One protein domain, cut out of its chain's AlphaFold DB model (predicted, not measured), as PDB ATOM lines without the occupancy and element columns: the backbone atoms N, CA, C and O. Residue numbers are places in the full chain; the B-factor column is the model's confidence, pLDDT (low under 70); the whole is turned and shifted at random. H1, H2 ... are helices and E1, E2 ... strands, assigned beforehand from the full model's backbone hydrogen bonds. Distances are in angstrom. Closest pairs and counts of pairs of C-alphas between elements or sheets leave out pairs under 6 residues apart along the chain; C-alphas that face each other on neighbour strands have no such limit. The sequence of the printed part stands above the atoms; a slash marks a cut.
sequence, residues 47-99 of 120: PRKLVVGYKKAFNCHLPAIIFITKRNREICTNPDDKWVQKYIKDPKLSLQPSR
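What this domain is: This is residues 47 to 99 of the 120 residues of the protein "C-C motif chemokine" of Sus scrofa (UniProt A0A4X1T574). A small twisted sheet of three strands forms a meander, each strand the antiparallel neighbour of the one before, with one short helix, H1, across one face. After H1 the printed part folds back to E1, where residues 94 to 95 pair parallel with residues 53 to 54. The 53 printed residues include E1, E2, E3 and H1 in chain order; the class is mixed, with 24 residues in named elements, under half. The whole is compact, radius of gyration of the C-alphas 10.3 A, spanning 29 by 26 by 17 A.

How they stand to each other: E1, residues 51 to 57, and E2, residues 64 to 69, form an antiparallel hairpin at 154 degrees, with N 55 and O 66 2.8 A apart, within hydrogen-bond range. E2 and E3, residues 74 to 77, form another at 142 degrees, with N 75 and O 67 2.8 A apart, within that range. The sheet is only just strongly twisted, its C-alphas up to 4.2 A off plane. H1, residues 82 to 88, is on the sheet at a height of 9.0 A, over E2 and across the strands, 65 degrees to E2 on the local plane; its closest C-alpha pair with E2 is Ile 65 and Val 84, 7.7 A. Every O i to N i+4 pair in H1 is within hydrogen-bond range.

Where its parts are: E1 is 16.9 A long from C-alpha 51 at (-28.856, 8.125, -29.405), E2 15.6 A, E3 9.8 A, and H1 10.2 A to C-alpha 88 at (-21.185, 3.666, -23.816).

The domain as a whole: The C-alphas farthest apart, of Lys 49 and His 61, are 29.3 A apart. The printed part has no cut and no long link; pLDDT is under 70 at residues 97 to 99.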
ATOM      1  N   PRO A  47     -28.637   3.504 -35.063       94.38
ATOM      2  CA  PRO A  47     -27.802   4.575 -35.594       94.38
ATOM      3  C   PRO A  47     -27.347   5.541 -34.489       94.38
ATOM      4  O   PRO A  47     -28.173   6.185 -33.837       94.38
ATOM      5  N   ARG A  48     -26.028   5.722 -34.317       93.50
ATOM      6  CA  ARG A  48     -25.430   6.561 -33.254       93.50
ATOM      7  C   ARG A  48     -26.017   7.971 -33.180       93.50
ATOM      8  O   ARG A  48     -26.187   8.505 -32.088       93.50
ATOM      9  N   LYS A  49     -26.352   8.558 -34.336       92.75
ATOM     10  CA  LYS A  49     -26.917   9.915 -34.489       92.75
ATOM     11  C   LYS A  49     -28.274  10.101 -33.798       92.75
ATOM     12  O   LYS A  49     -28.683  11.243 -33.573       92.75
ATOM     13  N   LEU A  50     -28.982   9.003 -33.528       93.75
ATOM     14  CA  LEU A  50     -30.285   9.009 -32.868       93.75
ATOM     15  C   LEU A  50     -30.170   8.887 -31.353       93.75
ATOM     16  O   LEU A  50     -31.121   9.250 -30.676       93.75
ATOM     17  N   VAL A  51     -29.047   8.395 -30.832       95.06
ATOM     18  CA  VAL A  51     -28.856   8.125 -29.405       95.06
ATOM     19  C   VAL A  51     -28.356   9.388 -28.702       95.06
ATOM     20  O   VAL A  51     -27.359   9.979 -29.120       95.06
ATOM     21  N   VAL A  52     -29.051   9.798 -27.641       94.06
ATOM     22  CA  VAL A  52     -28.730  10.996 -26.839       94.06
ATOM     23  C   VAL A  52     -28.267  10.667 -25.426       94.06
ATOM     24  O   VAL A  52     -27.564  11.462 -24.817       94.06
ATOM     25  N   GLY A  53     -28.615   9.489 -24.918       93.50
ATOM     26  CA  GLY A  53     -28.169   9.027 -23.610       93.50
ATOM     27  C   GLY A  53     -28.405   7.538 -23.434       93.50
ATOM     28  O   GLY A  53     -28.896   6.860 -24.343       93.50
ATOM     29  N   TYR A  54     -28.063   7.034 -22.256       93.75
ATOM     30  CA  TYR A  54     -28.337   5.652 -21.880       93.75
ATOM     31  C   TYR A  54     -28.583   5.507 -20.378       93.75
ATOM     32  O   TYR A  54     -28.147   6.344 -19.590       93.75
ATOM     33  N   LYS A  55     -29.259   4.427 -19.989       92.50
ATOM     34  CA  LYS A  55     -29.452   3.988 -18.601       92.50
ATOM     35  C   LYS A  55     -28.938   2.561 -18.442       92.50
ATOM     36  O   LYS A  55     -28.891   1.795 -19.408       92.50
ATOM     37  N   LYS A  56     -28.574   2.202 -17.214       92.31
ATOM     38  CA  LYS A  56     -28.156   0.845 -16.844       92.31
ATOM     39  C   LYS A  56     -29.294   0.159 -16.095       92.31
ATOM     40  O   LYS A  56     -29.760   0.688 -15.088       92.31
ATOM     41  N   ALA A  57     -29.704  -1.009 -16.570       91.56
ATOM     42  CA  ALA A  57     -30.720  -1.847 -15.942       91.56
ATOM     43  C   ALA A  57     -30.106  -3.213 -15.604       91.56
ATOM     44  O   ALA A  57     -30.435  -4.225 -16.213       91.56
ATOM     45  N   PHE A  58     -29.146  -3.223 -14.673       91.12
ATOM     46  CA  PHE A  58     -28.447  -4.448 -14.254       91.12
ATOM     47  C   PHE A  58     -29.136  -5.177 -13.098       91.12
ATOM     48  O   PHE A  58     -28.917  -6.365 -12.916       91.12
ATOM     49  N   ASN A  59     -30.021  -4.498 -12.365       88.31
ATOM     50  CA  ASN A  59     -30.765  -5.071 -11.237       88.31
ATOM     51  C   ASN A  59     -32.057  -5.783 -11.687       88.31
ATOM     52  O   ASN A  59     -33.026  -5.856 -10.937       88.31
ATOM     53  N   CYS A  60     -32.097  -6.246 -12.934       90.25
ATOM     54  CA  CYS A  60     -33.244  -6.893 -13.560       90.25
ATOM     55  C   CYS A  60     -32.879  -8.330 -13.928       90.25
ATOM     56  O   CYS A  60     -31.706  -8.645 -14.104       90.25
ATOM     57  N   HIS A  61     -33.887  -9.189 -14.112       92.06
ATOM     58  CA  HIS A  61     -33.656 -10.562 -14.572       92.06
ATOM     59  C   HIS A  61     -32.920 -10.614 -15.920       92.06
ATOM     60  O   HIS A  61     -32.098 -11.497 -16.138       92.06
ATOM     61  N   LEU A  62     -33.181  -9.633 -16.791       94.75
ATOM     62  CA  LEU A  62     -32.456  -9.423 -18.037       94.75
ATOM     63  C   LEU A  62     -31.589  -8.155 -17.927       94.75
ATOM     64  O   LEU A  62     -32.120  -7.045 -18.058       94.75
ATOM     65  N   PRO A  63     -30.270  -8.286 -17.688       94.88
ATOM     66  CA  PRO A  63     -29.361  -7.150 -17.645       94.88
ATOM     67  C   PRO A  63     -29.327  -6.431 -18.992       94.88
ATOM     68  O   PRO A  63     -29.102  -7.053 -20.029       94.88
ATOM     69  N   ALA A  64     -29.543  -5.117 -18.996       95.88
ATOM     70  CA  ALA A  64     -29.630  -4.358 -20.239       95.88
ATOM     71  C   ALA A  64     -28.993  -2.971 -20.147       95.88
ATOM     72  O   ALA A  64     -28.963  -2.323 -19.093       95.88
ATOM     73  N   ILE A  65     -28.553  -2.487 -21.307       95.44
ATOM     74  CA  ILE A  65     -28.292  -1.070 -21.540       95.44
ATOM     75  C   ILE A  65     -29.491  -0.507 -22.288       95.44
ATOM     76  O   ILE A  65     -29.840  -0.980 -23.371       95.44
ATOM     77  N   ILE A  66     -30.129   0.504 -21.709       95.88
ATOM     78  CA  ILE A  66     -31.300   1.148 -22.297       95.88
ATOM     79  C   ILE A  66     -30.838   2.432 -22.971       95.88
ATOM     80  O   ILE A  66     -30.523   3.408 -22.291       95.88
ATOM     81  N   PHE A  67     -30.795   2.453 -24.299       96.12
ATOM     82  CA  PHE A  67     -30.487   3.666 -25.049       96.12
ATOM     83  C   PHE A  67     -31.706   4.571 -25.162       96.12
ATOM     84  O   PHE A  67     -32.806   4.122 -25.480       96.12
ATOM     85  N   ILE A  68     -31.488   5.866 -24.960       94.31
ATOM     86  CA  ILE A  68     -32.500   6.906 -25.115       94.31
ATOM     87  C   ILE A  68     -32.251   7.589 -26.451       94.31
ATOM     88  O   ILE A  68     -31.152   8.083 -26.727       94.31
ATOM     89  N   THR A  69     -33.272   7.611 -27.297       94.69
ATOM     90  CA  THR A  69     -33.200   8.273 -28.601       94.69
ATOM     91  C   THR A  69     -33.648   9.734 -28.534       94.69
ATOM     92  O   THR A  69     -34.346  10.136 -27.609       94.69
ATOM     93  N   LYS A  70     -33.336  10.531 -29.564       92.88
ATOM     94  CA  LYS A  70     -33.823  11.918 -29.729       92.88
ATOM     95  C   LYS A  70     -35.346  12.051 -29.661       92.88
ATOM     96  O   LYS A  70     -35.852  13.106 -29.314       92.88
ATOM     97  N   ARG A  71     -36.076  10.982 -30.002       93.75
ATOM     98  CA  ARG A  71     -37.543  10.907 -29.901       93.75
ATOM     99  C   ARG A  71     -38.019  10.451 -28.516       93.75
ATOM    100  O   ARG A  71     -39.148   9.996 -28.391       93.75
ATOM    101  N   ASN A  72     -37.143  10.502 -27.514       90.75
ATOM    102  CA  ASN A  72     -37.386  10.064 -26.144       90.75
ATOM    103  C   ASN A  72     -37.872   8.606 -26.029       90.75
ATOM    104  O   ASN A  72     -38.600   8.254 -25.106       90.75
ATOM    105  N   ARG A  73     -37.485   7.754 -26.990       92.88
ATOM    106  CA  ARG A  73     -37.756   6.311 -26.942       92.88
ATOM    107  C   ARG A  73     -36.622   5.598 -26.232       92.88
ATOM    108  O   ARG A  73     -35.462   5.851 -26.566       92.88
ATOM    109  N   GLU A  74     -36.987   4.707 -25.325       93.94
ATOM    110  CA  GLU A  74     -36.091   3.806 -24.612       93.94
ATOM    111  C   GLU A  74     -35.982   2.486 -25.376       93.94
ATOM    112  O   GLU A  74     -36.995   1.892 -25.745       93.94
ATOM    113  N   ILE A  75     -34.756   2.053 -25.667       95.31
ATOM    114  CA  ILE A  75     -34.492   0.826 -26.419       95.31
ATOM    115  C   ILE A  75     -33.523  -0.048 -25.632       95.31
ATOM    116  O   ILE A  75     -32.379   0.337 -25.394       95.31
ATOM    117  N   CYS A  76     -34.002  -1.228 -25.247       96.56
ATOM    118  CA  CYS A  76     -33.249  -2.257 -24.545       96.56
ATOM    119  C   CYS A  76     -32.220  -2.912 -25.466       96.56
ATOM    120  O   CYS A  76     -32.557  -3.338 -26.569       96.56
ATOM    121  N   THR A  77     -30.974  -3.022 -25.017       96.75
ATOM    122  CA  THR A  77     -29.879  -3.621 -25.790       96.75
ATOM    123  C   THR A  77     -29.011  -4.511 -24.919       96.75
ATOM    124  O   THR A  77     -28.934  -4.309 -23.700       96.75
ATOM    125  N   ASN A  78     -28.377  -5.497 -25.552       96.81
ATOM    126  CA  ASN A  78     -27.497  -6.438 -24.878       96.81
ATOM    127  C   ASN A  78     -26.183  -5.734 -24.469       96.81
ATOM    128  O   ASN A  78     -25.506  -5.188 -25.341       96.81
ATOM    129  N   PRO A  79     -25.792  -5.719 -23.180       95.88
ATOM    130  CA  PRO A  79     -24.528  -5.118 -22.740       95.88
ATOM    131  C   PRO A  79     -23.274  -5.754 -23.372       95.88
ATOM    132  O   PRO A  79     -22.233  -5.091 -23.453       95.88
ATOM    133  N   ASP A  80     -23.368  -7.000 -23.837       95.44
ATOM    134  CA  ASP A  80     -22.244  -7.748 -24.412       95.44
ATOM    135  C   ASP A  80     -21.996  -7.428 -25.892       95.44
ATOM    136  O   ASP A  80     -20.941  -7.746 -26.451       95.44
ATOM    137  N   ASP A  81     -22.931  -6.732 -26.540       96.56
ATOM    138  CA  ASP A  81     -22.786  -6.338 -27.932       96.56
ATOM    139  C   ASP A  81     -21.655  -5.313 -28.110       96.56
ATOM    140  O   ASP A  81     -21.631  -4.229 -27.513       96.56
ATOM    141  N   LYS A  82     -20.743  -5.591 -29.050       95.81
ATOM    142  CA  LYS A  82     -19.589  -4.717 -29.345       95.81
ATOM    143  C   LYS A  82     -19.998  -3.275 -29.674       95.81
ATOM    144  O   LYS A  82     -19.306  -2.327 -29.299       95.81
ATOM    145  N   TRP A  83     -21.110  -3.089 -30.390       95.44
ATOM    146  CA  TRP A  83     -21.601  -1.762 -30.771       95.44
ATOM    147  C   TRP A  83     -22.172  -0.991 -29.570       95.44
ATOM    148  O   TRP A  83     -21.968   0.220 -29.475       95.44
ATOM    149  N   VAL A  84     -22.809  -1.695 -28.629       96.31
ATOM    150  CA  VAL A  84     -23.336  -1.133 -27.378       96.31
ATOM    151  C   VAL A  84     -22.181  -0.619 -26.527       96.31
ATOM    152  O   VAL A  84     -22.162   0.552 -26.144       96.31
ATOM    153  N   GLN A  85     -21.147  -1.441 -26.334       95.81
ATOM    154  CA  GLN A  85     -19.942  -1.044 -25.602       95.81
ATOM    155  C   GLN A  85     -19.229   0.149 -26.247       95.81
ATOM    156  O   GLN A  85     -18.747   1.040 -25.546       95.81
ATOM    157  N   LYS A  86     -19.187   0.206 -27.585       95.31
ATOM    158  CA  LYS A  86     -18.630   1.354 -28.316       95.31
ATOM    159  C   LYS A  86     -19.403   2.645 -28.031       95.31
ATOM    160  O   LYS A  86     -18.782   3.696 -27.925       95.31
ATOM    161  N   TYR A  87     -20.728   2.581 -27.912       95.06
ATOM    162  CA  TYR A  87     -21.559   3.762 -27.648       95.06
ATOM    163  C   TYR A  87     -21.435   4.242 -26.204       95.06
ATOM    164  O   TYR A  87     -21.384   5.443 -25.977       95.06
ATOM    165  N   ILE A  88     -21.345   3.326 -25.241       93.56
ATOM    166  CA  ILE A  88     -21.185   3.666 -23.816       93.56
ATOM    167  C   ILE A  88     -19.831   4.334 -23.544       93.56
ATOM    168  O   ILE A  88     -19.729   5.180 -22.662       93.56
ATOM    169  N   LYS A  89     -18.795   3.967 -24.308       93.94
ATOM    170  CA  LYS A  89     -17.463   4.589 -24.246       93.94
ATOM    171  C   LYS A  89     -17.398   5.962 -24.923       93.94
ATOM    172  O   LYS A  89     -16.373   6.629 -24.822       93.94
ATOM    173  N   ASP A  90     -18.439   6.371 -25.645       92.06
ATOM    174  CA  ASP A  90     -18.467   7.670 -26.308       92.06
ATOM    175  C   ASP A  90     -18.681   8.781 -25.263       92.06
ATOM    176  O   ASP A  90     -19.746   8.830 -24.644       92.06
ATOM    177  N   PRO A  91     -17.724   9.712 -25.086       87.44
ATOM    178  CA  PRO A  91     -17.832  10.778 -24.089       87.44
ATOM    179  C   PRO A  91     -18.997  11.739 -24.358       87.44
ATOM    180  O   PRO A  91     -19.426  12.458 -23.461       87.44
ATOM    181  N   LYS A  92     -19.540  11.757 -25.583       87.62
ATOM    182  CA  LYS A  92     -20.717  12.563 -25.937       87.62
ATOM    183  C   LYS A  92     -22.025  11.945 -25.446       87.62
ATOM    184  O   LYS A  92     -23.079  12.541 -25.662       87.62
ATOM    185  N   LEU A  93     -21.996  10.727 -24.903       89.19
ATOM    186  CA  LEU A  93     -23.183  10.027 -24.447       89.19
ATOM    187  C   LEU A  93     -23.277  10.057 -22.921       89.19
ATOM    188  O   LEU A  93     -22.512   9.405 -22.217       89.19
ATOM    189  N   SER A  94     -24.262  10.791 -22.409       86.25
ATOM    190  CA  SER A  94     -24.465  10.916 -20.970       86.25
ATOM    191  C   SER A  94     -25.153   9.675 -20.401       86.25
ATOM    192  O   SER A  94     -26.191   9.235 -20.910       86.25
ATOM    193  N   LEU A  95     -24.599   9.138 -19.310       85.56
ATOM    194  CA  LEU A  95     -25.320   8.214 -18.441       85.56
ATOM    195  C   LEU A  95     -26.444   9.010 -17.780       85.56
ATOM    196  O   LEU A  95     -26.178   9.916 -16.993       85.56
ATOM    197  N   GLN A  96     -27.695   8.693 -18.101       76.94
ATOM    198  CA  GLN A  96     -28.800   9.221 -17.327       76.94
ATOM    199  C   GLN A  96     -28.925   8.405 -16.042       76.94
ATOM    200  O   GLN A  96     -29.104   7.184 -16.117       76.94
ATOM    201  N   PRO A  97     -28.838   9.051 -14.868       64.19
ATOM    202  CA  PRO A  97     -29.151   8.371 -13.629       64.19
ATOM    203  C   PRO A  97     -30.602   7.888 -13.691       64.19
ATOM    204  O   PRO A  97     -31.509   8.601 -14.131       64.19
ATOM    205  N   SER A  98     -30.828   6.653 -13.251       55.72
ATOM    206  CA  SER A  98     -32.175   6.210 -12.902       55.72
ATOM    207  C   SER A  98     -32.732   7.194 -11.869       55.72
ATOM    208  O   SER A  98     -32.005   7.594 -10.962       55.72
ATOM    209  N   ARG A  99     -34.004   7.606 -11.992       56.28
ATOM    210  CA  ARG A  99     -34.626   8.613 -11.098       56.28
ATOM    211  C   ARG A  99     -34.483   8.277  -9.608       56.28
ATOM    212  O   ARG A  99     -34.495   9.188  -8.794       56.28
TER     213      ARG A  99